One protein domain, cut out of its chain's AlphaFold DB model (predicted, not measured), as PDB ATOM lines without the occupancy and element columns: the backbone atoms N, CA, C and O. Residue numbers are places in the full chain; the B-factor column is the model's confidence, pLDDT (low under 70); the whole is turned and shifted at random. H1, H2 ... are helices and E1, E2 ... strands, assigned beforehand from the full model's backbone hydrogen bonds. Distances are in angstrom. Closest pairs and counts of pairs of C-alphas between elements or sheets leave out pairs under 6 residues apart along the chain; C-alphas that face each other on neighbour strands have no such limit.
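This is residues 1 to 64 of the 284 residues of an uncharacterized protein of Euryarchaeota archaeon 55_53 (UniProt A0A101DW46). A small three-stranded sheet has the long helix H2 slantwise over one face, while short H1 lies off the sheet at one end of the longest axis. The 64 printed residues hold E1, E2, E3, H1 and H2 in that order; the antiparallel sheet E1-E2-E3 is a meander, each strand neighbouring the one before. The class is mixed, compact with radius of gyration of the C-alphas 11.3 A, spanning 34 by 22 by 14 A.

E1, residues 3 to 8, 15.7 A, begins at C-alpha 3 (63.445, 71.066, 102.681). E2 is residues 12 to 17, 16.4 A; E3 20 to 24, 11.3 A; H1 33 to 39, 9.8 A. H2, 46 to 60, 21.1 A, ends at C-alpha 60 (79.675, 75.786, 107.907).

Hairpin E1-E2 has N 6 and O 14 within hydrogen-bond range, 3.0 A; hairpin E2-E3 has N 15 and O 23, 3.0 A. H2 is on the sheet at height 7.5 A, over E2 at 49 degrees on the local plane; its closest C-alphas to E3 are Lys 46 and Val 24, 5.8 A. H1 and H2 are only just apart, 8.2 A. In both helices every O i to N i+4 pair is within range.

The farthest C-alphas, Met 1 and Ala 37, are 35.6 A apart. The printed part has no cut, no long link and no residue under pLDDT 70.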
ATOM      1  N   MET A   1      62.125  69.251  96.274       70.50
ATOM      2  CA  MET A   1      62.030  70.528  97.011       70.50
ATOM      3  C   MET A   1      63.098  70.462  98.077       70.50
ATOM      4  O   MET A   1      63.194  69.408  98.685       70.50
ATOM      5  N   ASP A   2      63.922  71.496  98.224       90.19
ATOM      6  CA  ASP A   2      65.006  71.517  99.209       90.19
ATOM      7  C   ASP A   2      64.437  71.896 100.582       90.19
ATOM      8  O   ASP A   2      64.280  73.073 100.902       90.19
ATOM      9  N   GLU A   3      63.999  70.890 101.339       97.69
ATOM     10  CA  GLU A   3      63.445  71.066 102.681       97.69
ATOM     11  C   GLU A   3      64.144  70.143 103.680       97.69
ATOM     12  O   GLU A   3      64.330  68.946 103.439       97.69
ATOM     13  N   HIS A   4      64.486  70.713 104.832       98.00
ATOM     14  CA  HIS A   4      65.064  69.996 105.955       98.00
ATOM     15  C   HIS A   4      64.334  70.370 107.236       98.00
ATOM     16  O   HIS A   4      64.005  71.538 107.470       98.00
ATOM     17  N   VAL A   5      64.125  69.379 108.094       98.19
ATOM     18  CA  VAL A   5      63.515  69.563 109.406       98.19
ATOM     19  C   VAL A   5      64.467  69.022 110.454       98.19
ATOM     20  O   VAL A   5      64.925  67.882 110.379       98.19
ATOM     21  N   MET A   6      64.752  69.839 111.459       97.00
ATOM     22  CA  MET A   6      65.534  69.423 112.614       97.00
ATOM     23  C   MET A   6      64.876  69.876 113.911       97.00
ATOM     24  O   MET A   6      64.133  70.850 113.950       97.00
ATOM     25  N   GLU A   7      65.208  69.200 114.993       96.50
ATOM     26  CA  GLU A   7      64.984  69.638 116.354       96.50
ATOM     27  C   GLU A   7      66.312  70.158 116.915       96.50
ATOM     28  O   GLU A   7      67.326  69.453 116.977       96.50
ATOM     29  N   ALA A   8      66.316  71.424 117.314       92.81
ATOM     30  CA  ALA A   8      67.499  72.119 117.796       92.81
ATOM     31  C   ALA A   8      67.192  72.845 119.106       92.81
ATOM     32  O   ALA A   8      66.039  73.160 119.371       92.81
ATOM     33  N   LEU A   9      68.228  73.093 119.917       91.69
ATOM     34  CA  LEU A   9      68.197  73.972 121.097       91.69
ATOM     35  C   LEU A   9      66.886  73.886 121.896       91.69
ATOM     36  O   LEU A   9      65.968  74.683 121.735       91.69
ATOM     37  N   GLY A  10      66.808  72.887 122.768       91.44
ATOM     38  CA  GLY A  10      65.600  72.641 123.544       91.44
ATOM     39  C   GLY A  10      64.477  71.970 122.770       91.44
ATOM     40  O   GLY A  10      63.310  72.171 123.084       91.44
ATOM     41  N   LYS A  11      64.847  71.148 121.781       94.25
ATOM     42  CA  LYS A  11      63.922  70.356 120.960       94.25
ATOM     43  C   LYS A  11      62.912  71.222 120.191       94.25
ATOM     44  O   LYS A  11      61.848  70.749 119.814       94.25
ATOM     45  N   ALA A  12      63.247  72.485 119.926       96.69
ATOM     46  CA  ALA A  12      62.446  73.322 119.052       96.69
ATOM     47  C   ALA A  12      62.550  72.792 117.620       96.69
ATOM     48  O   ALA A  12      63.653  72.610 117.098       96.69
ATOM     49  N   LYS A  13      61.402  72.575 116.977       97.81
ATOM     50  CA  LYS A  13      61.344  72.264 115.547       97.81
ATOM     51  C   LYS A  13      61.864  73.457 114.746       97.81
ATOM     52  O   LYS A  13      61.437  74.586 114.969       97.81
ATOM     53  N   VAL A  14      62.739  73.210 113.785       98.38
ATOM     54  CA  VAL A  14      63.262  74.204 112.849       98.38
ATOM     55  C   VAL A  14      63.094  73.659 111.441       98.38
ATOM     56  O   VAL A  14      63.522  72.540 111.158       98.38
ATOM     57  N   VAL A  15      62.472  74.448 110.566       98.50
ATOM     58  CA  VAL A  15      62.345  74.124 109.139       98.50
ATOM     59  C   VAL A  15      63.283  75.025 108.355       98.50
ATOM     60  O   VAL A  15      63.257  76.253 108.505       98.50
ATOM     61  N   ILE A  16      64.107  74.404 107.517       98.25
ATOM     62  CA  ILE A  16      65.048  75.060 106.621       98.25
ATOM     63  C   ILE A  16      64.617  74.763 105.186       98.25
ATOM     64  O   ILE A  16      64.377  73.606 104.844       98.25
ATOM     65  N   ARG A  17      64.521  75.804 104.355       97.81
ATOM     66  CA  ARG A  17      64.293  75.688 102.909       97.81
ATOM     67  C   ARG A  17      65.300  76.535 102.159       97.81
ATOM     68  O   ARG A  17      65.521  77.683 102.549       97.81
ATOM     69  N   ASP A  18      65.908  75.968 101.124       95.69
ATOM     70  CA  ASP A  18      66.898  76.646 100.277       95.69
ATOM     71  C   ASP A  18      68.005  77.345 101.103       95.69
ATOM     72  O   ASP A  18      68.352  78.514 100.885       95.69
ATOM     73  N   GLY A  19      68.509  76.665 102.141       95.25
ATOM     74  CA  GLY A  19      69.513  77.214 103.059       95.25
ATOM     75  C   GLY A  19      69.038  78.390 103.926       95.25
ATOM     76  O   GLY A  19      69.852  79.213 104.351       95.25
ATOM     77  N   ARG A  20      67.734  78.534 104.183       97.19
ATOM     78  CA  ARG A  20      67.173  79.594 105.040       97.19
ATOM     79  C   ARG A  20      66.208  79.028 106.066       97.19
ATOM     80  O   ARG A  20      65.360  78.203 105.748       97.19
ATOM     81  N   VAL A  21      66.298  79.522 107.299       98.12
ATOM     82  CA  VAL A  21      65.346  79.175 108.362       98.12
ATOM     83  C   VAL A  21      64.002  79.844 108.073       98.12
ATOM     84  O   VAL A  21      63.910  81.072 108.105       98.12
ATOM     85  N   VAL A  22      62.964  79.048 107.817       98.19
ATOM     86  CA  VAL A  22      61.609  79.541 107.503       98.19
ATOM     87  C   VAL A  22      60.633  79.390 108.671       98.19
ATOM     88  O   VAL A  22      59.699  80.177 108.792       98.19
ATOM     89  N   GLU A  23      60.872  78.441 109.577       98.25
ATOM     90  CA  GLU A  23      60.021  78.177 110.744       98.25
ATOM     91  C   GLU A  23      60.891  77.827 111.953       98.25
ATOM     92  O   GLU A  23      61.882  77.109 111.819       98.25
ATOM     93  N   VAL A  24      60.502  78.323 113.130       98.44
ATOM     94  CA  VAL A  24      61.053  77.909 114.426       98.44
ATOM     95  C   VAL A  24      59.885  77.726 115.393       98.44
ATOM     96  O   VAL A  24      59.077  78.640 115.565       98.44
ATOM     97  N   GLY A  25      59.783  76.539 115.985       97.81
ATOM     98  CA  GLY A  25      58.809  76.169 117.007       97.81
ATOM     99  C   GLY A  25      59.213  76.647 118.402       97.81
ATOM    100  O   GLY A  25      60.304  77.174 118.601       97.81
ATOM    101  N   GLU A  26      58.318  76.483 119.374       96.88
ATOM    102  CA  GLU A  26      58.647  76.788 120.771       96.88
ATOM    103  C   GLU A  26      59.633  75.747 121.328       96.88
ATOM    104  O   GLU A  26      59.437  74.549 121.094       96.88
ATOM    105  N   PRO A  27      60.684  76.163 122.052       95.75
ATOM    106  CA  PRO A  27      61.540  75.227 122.760       95.75
ATOM    107  C   PRO A  27      60.824  74.666 123.994       95.75
ATOM    108  O   PRO A  27      60.060  75.355 124.665       95.75
ATOM    109  N   LEU A  28      61.121  73.413 124.332       94.31
ATOM    110  CA  LEU A  28      60.624  72.758 125.548       94.31
ATOM    111  C   LEU A  28      61.377  73.192 126.810       94.31
ATOM    112  O   LEU A  28      60.927  72.930 127.923       94.31
ATOM    113  N   ILE A  29      62.546  73.811 126.639       93.38
ATOM    114  CA  ILE A  29      63.405  74.261 127.730       93.38
ATOM    115  C   ILE A  29      63.834  75.708 127.510       93.38
ATOM    116  O   ILE A  29      63.962  76.162 126.377       93.38
ATOM    117  N   GLU A  30      64.111  76.418 128.593       94.38
ATOM    118  CA  GLU A  30      64.458  77.838 128.564       94.38
ATOM    119  C   GLU A  30      65.966  78.084 128.589       94.38
ATOM    120  O   GLU A  30      66.423  79.133 128.147       94.38
ATOM    121  N   TYR A  31      66.752  77.135 129.099       94.50
ATOM    122  CA  TYR A  31      68.185  77.309 129.309       94.50
ATOM    123  C   TYR A  31      68.972  76.043 128.978       94.50
ATOM    124  O   TYR A  31      68.577  74.939 129.356       94.50
ATOM    125  N   CYS A  32      70.131  76.206 128.333       93.69
ATOM    126  CA  CYS A  32      71.092  75.130 128.125       93.69
ATOM    127  C   CYS A  32      72.526  75.615 128.411       93.69
ATOM    128  O   CYS A  32      73.030  76.468 127.677       93.69
ATOM    129  N   PRO A  33      73.229  75.039 129.406       92.25
ATOM    130  CA  PRO A  33      74.577  75.465 129.792       92.25
ATOM    131  C   PRO A  33      75.598  75.304 128.660       92.25
ATOM    132  O   PRO A  33      76.520  76.105 128.550       92.25
ATOM    133  N   LEU A  34      75.413  74.306 127.785       90.38
ATOM    134  CA  LEU A  34      76.281  74.092 126.627       90.38
ATOM    135  C   LEU A  34      76.195  75.265 125.639       90.38
ATOM    136  O   LEU A  34      77.218  75.772 125.190       90.38
ATOM    137  N   PHE A  35      74.981  75.724 125.321       91.06
ATOM    138  CA  PHE A  35      74.785  76.839 124.391       91.06
ATOM    139  C   PHE A  35      75.045  78.202 125.029       91.06
ATOM    140  O   PHE A  35      75.493  79.110 124.329       91.06
ATOM    141  N   HIS A  36      74.856  78.337 126.341       93.50
ATOM    142  CA  HIS A  36      75.345  79.501 127.069       93.50
ATOM    143  C   HIS A  36      76.871  79.600 126.939       93.50
ATOM    144  O   HIS A  36      77.370  80.591 126.417       93.50
ATOM    145  N   ALA A  37      77.614  78.553 127.305       90.00
ATOM    146  CA  ALA A  37      79.075  78.576 127.239       90.00
ATOM    147  C   ALA A  37      79.609  78.769 125.808       90.00
ATOM    148  O   ALA A  37      80.525  79.555 125.591       90.00
ATOM    149  N   ALA A  38      79.030  78.076 124.822       87.69
ATOM    150  CA  ALA A  38      79.537  78.100 123.451       87.69
ATOM    151  C   ALA A  38      79.111  79.339 122.646       87.69
ATOM    152  O   ALA A  38      79.777  79.687 121.671       87.69
ATOM    153  N   ARG A  39      77.962  79.952 122.965       89.62
ATOM    154  CA  ARG A  39      77.318  80.968 122.109       89.62
ATOM    155  C   ARG A  39      76.760  82.174 122.867       89.62
ATOM    156  O   ARG A  39      76.170  83.038 122.231       89.62
ATOM    157  N   GLY A  40      76.913  82.240 124.189       93.19
ATOM    158  CA  GLY A  40      76.381  83.333 125.009       93.19
ATOM    159  C   GLY A  40      74.851  83.365 125.088       93.19
ATOM    160  O   GLY A  40      74.278  84.402 125.394       93.19
ATOM    161  N   ILE A  41      74.169  82.255 124.776       94.50
ATOM    162  CA  ILE A  41      72.703  82.212 124.770       94.50
ATOM    163  C   ILE A  41      72.197  82.003 126.202       94.50
ATOM    164  O   ILE A  41      72.194  80.881 126.709       94.50
ATOM    165  N   GLU A  42      71.762  83.088 126.842       93.81
ATOM    166  CA  GLU A  42      71.230  83.076 128.214       93.81
ATOM    167  C   GLU A  42      69.813  82.497 128.307       93.81
ATOM    168  O   GLU A  42      69.467  81.866 129.304       93.81
ATOM    169  N   ARG A  43      68.995  82.677 127.262       95.94
ATOM    170  CA  ARG A  43      67.642  82.119 127.174       95.94
ATOM    171  C   ARG A  43      67.351  81.605 125.771       95.94
ATOM    172  O   ARG A  43      67.662  82.254 124.776       95.94
ATOM    173  N   LEU A  44      66.724  80.440 125.700       95.88
ATOM    174  CA  LEU A  44      66.282  79.812 124.466       95.88
ATOM    175  C   LEU A  44      64.940  80.418 124.045       95.88
ATOM    176  O   LEU A  44      63.892  80.067 124.580       95.88
ATOM    177  N   THR A  45      64.986  81.348 123.094       97.25
ATOM    178  CA  THR A  45      63.809  81.910 122.415       97.25
ATOM    179  C   THR A  45      63.802  81.501 120.946       97.25
ATOM    180  O   THR A  45      64.837  81.111 120.399       97.25
ATOM    181  N   LYS A  46      62.658  81.631 120.267       97.69
ATOM    182  CA  LYS A  46      62.562  81.392 118.817       97.69
ATOM    183  C   LYS A  46      63.583  82.207 118.024       97.69
ATOM    184  O   LYS A  46      64.165  81.698 117.070       97.69
ATOM    185  N   GLU A  47      63.821  83.449 118.429       97.25
ATOM    186  CA  GLU A  47      64.769  84.367 117.798       97.25
ATOM    187  C   GLU A  47      66.206  83.882 117.992       97.25
ATOM    188  O   GLU A  47      66.914  83.696 117.005       97.25
ATOM    189  N   ALA A  48      66.603  83.567 119.230       96.94
ATOM    190  CA  ALA A  48      67.941  83.055 119.525       96.94
ATOM    191  C   ALA A  48      68.221  81.730 118.794       96.94
ATOM    192  O   ALA A  48      69.321  81.501 118.288       96.94
ATOM    193  N   ILE A  49      67.215  80.856 118.693       97.00
ATOM    194  CA  ILE A  49      67.310  79.590 117.958       97.00
ATOM    195  C   ILE A  49      67.436  79.852 116.453       97.00
ATOM    196  O   ILE A  49      68.328  79.291 115.814       97.00
ATOM    197  N   ARG A  50      66.601  80.735 115.884       97.88
ATOM    198  CA  ARG A  50      66.680  81.138 114.470       97.88
ATOM    199  C   ARG A  50      68.062  81.683 114.133       97.88
ATOM    200  O   ARG A  50      68.658  81.250 113.148       97.88
ATOM    201  N   GLU A  51      68.571  82.603 114.943       97.00
ATOM    202  CA  GLU A  51      69.891  83.207 114.768       97.00
ATOM    203  C   GLU A  51      71.004  82.168 114.885       97.00
ATOM    204  O   GLU A  51      71.925  82.170 114.066       97.00
ATOM    205  N   ASN A  52      70.903  81.229 115.832       95.62
ATOM    206  CA  ASN A  52      71.888  80.163 115.979       95.62
ATOM    207  C   ASN A  52      71.938  79.242 114.753       95.62
ATOM    208  O   ASN A  52      73.028  78.911 114.284       95.62
ATOM    209  N   ILE A  53      70.787  78.830 114.220       96.12
ATOM    210  CA  ILE A  53      70.747  77.966 113.033       96.12
ATOM    211  C   ILE A  53      71.178  78.738 111.784       96.12
ATOM    212  O   ILE A  53      72.006  78.242 111.024       96.12
ATOM    213  N   ALA A  54      70.725  79.981 111.607       96.94
ATOM    214  CA  ALA A  54      71.189  80.840 110.518       96.94
ATOM    215  C   ALA A  54      72.706  81.091 110.580       96.94
ATOM    216  O   ALA A  54      73.367  81.164 109.544       96.94
ATOM    217  N   PHE A  55      73.280  81.193 111.784       94.88
ATOM    218  CA  PHE A  55      74.725  81.231 111.976       94.88
ATOM    219  C   PHE A  55      75.385  79.953 111.447       94.88
ATOM    220  O   PHE A  55      76.263  80.071 110.605       94.88
ATOM    221  N   ARG A  56      74.934  78.752 111.844       93.50
ATOM    222  CA  ARG A  56      75.520  77.479 111.367       93.50
ATOM    223  C   ARG A  56      75.440  77.328 109.848       93.50
ATOM    224  O   ARG A  56      76.400  76.882 109.231       93.50
ATOM    225  N   ILE A  57      74.325  77.733 109.242       95.62
ATOM    226  CA  ILE A  57      74.174  77.705 107.782       95.62
ATOM    227  C   ILE A  57      75.196  78.636 107.108       95.62
ATOM    228  O   ILE A  57      75.790  78.266 106.099       95.62
ATOM    229  N   ARG A  58      75.428  79.841 107.650       96.06
ATOM    230  CA  ARG A  58      76.428  80.777 107.101       96.06
ATOM    231  C   ARG A  58      77.868  80.322 107.334       96.06
ATOM    232  O   ARG A  58      78.687  80.501 106.444       96.06
ATOM    233  N   ASP A  59      78.145  79.799 108.521       93.31
ATOM    234  CA  ASP A  59      79.483  79.463 109.017       93.31
ATOM    235  C   ASP A  59      80.026  78.194 108.354       93.31
ATOM    236  O   ASP A  59      81.098  78.209 107.762       93.31
ATOM    237  N   VAL A  60      79.239  77.113 108.375       92.31
ATOM    238  CA  VAL A  60      79.675  75.786 107.907       92.31
ATOM    239  C   VAL A  60      78.840  75.250 106.748       92.31
ATOM    240  O   VAL A  60      78.968  74.086 106.382       92.31
ATOM    241  N   GLY A  61      77.947  76.058 106.170       95.25
ATOM    242  CA  GLY A  61      77.157  75.655 105.005       95.25
ATOM    243  C   GLY A  61      76.141  74.539 105.273       95.25
ATOM    244  O   GLY A  61      75.702  73.902 104.318       95.25
ATOM    245  N   MET A  62      75.780  74.284 106.537       93.62
ATOM    246  CA  MET A  62      74.805  73.254 106.925       93.62
ATOM    247  C   MET A  62      73.506  73.404 106.116       93.62
ATOM    248  O   MET A  62      73.038  74.529 105.945       93.62
ATOM    249  N   PHE A  63      72.922  72.300 105.637       95.94
ATOM    250  CA  PHE A  63      71.735  72.291 104.768       95.94
ATOM    251  C   PHE A  63      71.919  73.022 103.426       95.94
ATOM    252  O   PHE A  63      70.964  73.567 102.878       95.94
ATOM    253  N   THR A  64      73.148  73.111 102.903       96.62
ATOM    254  CA  THR A  64      73.417  73.744 101.602       96.62
ATOM    255  C   THR A  64      74.494  73.001 100.814       96.62
ATOM    256  O   THR A  64      75.312  72.297 101.407       96.62
TER     257      THR A  64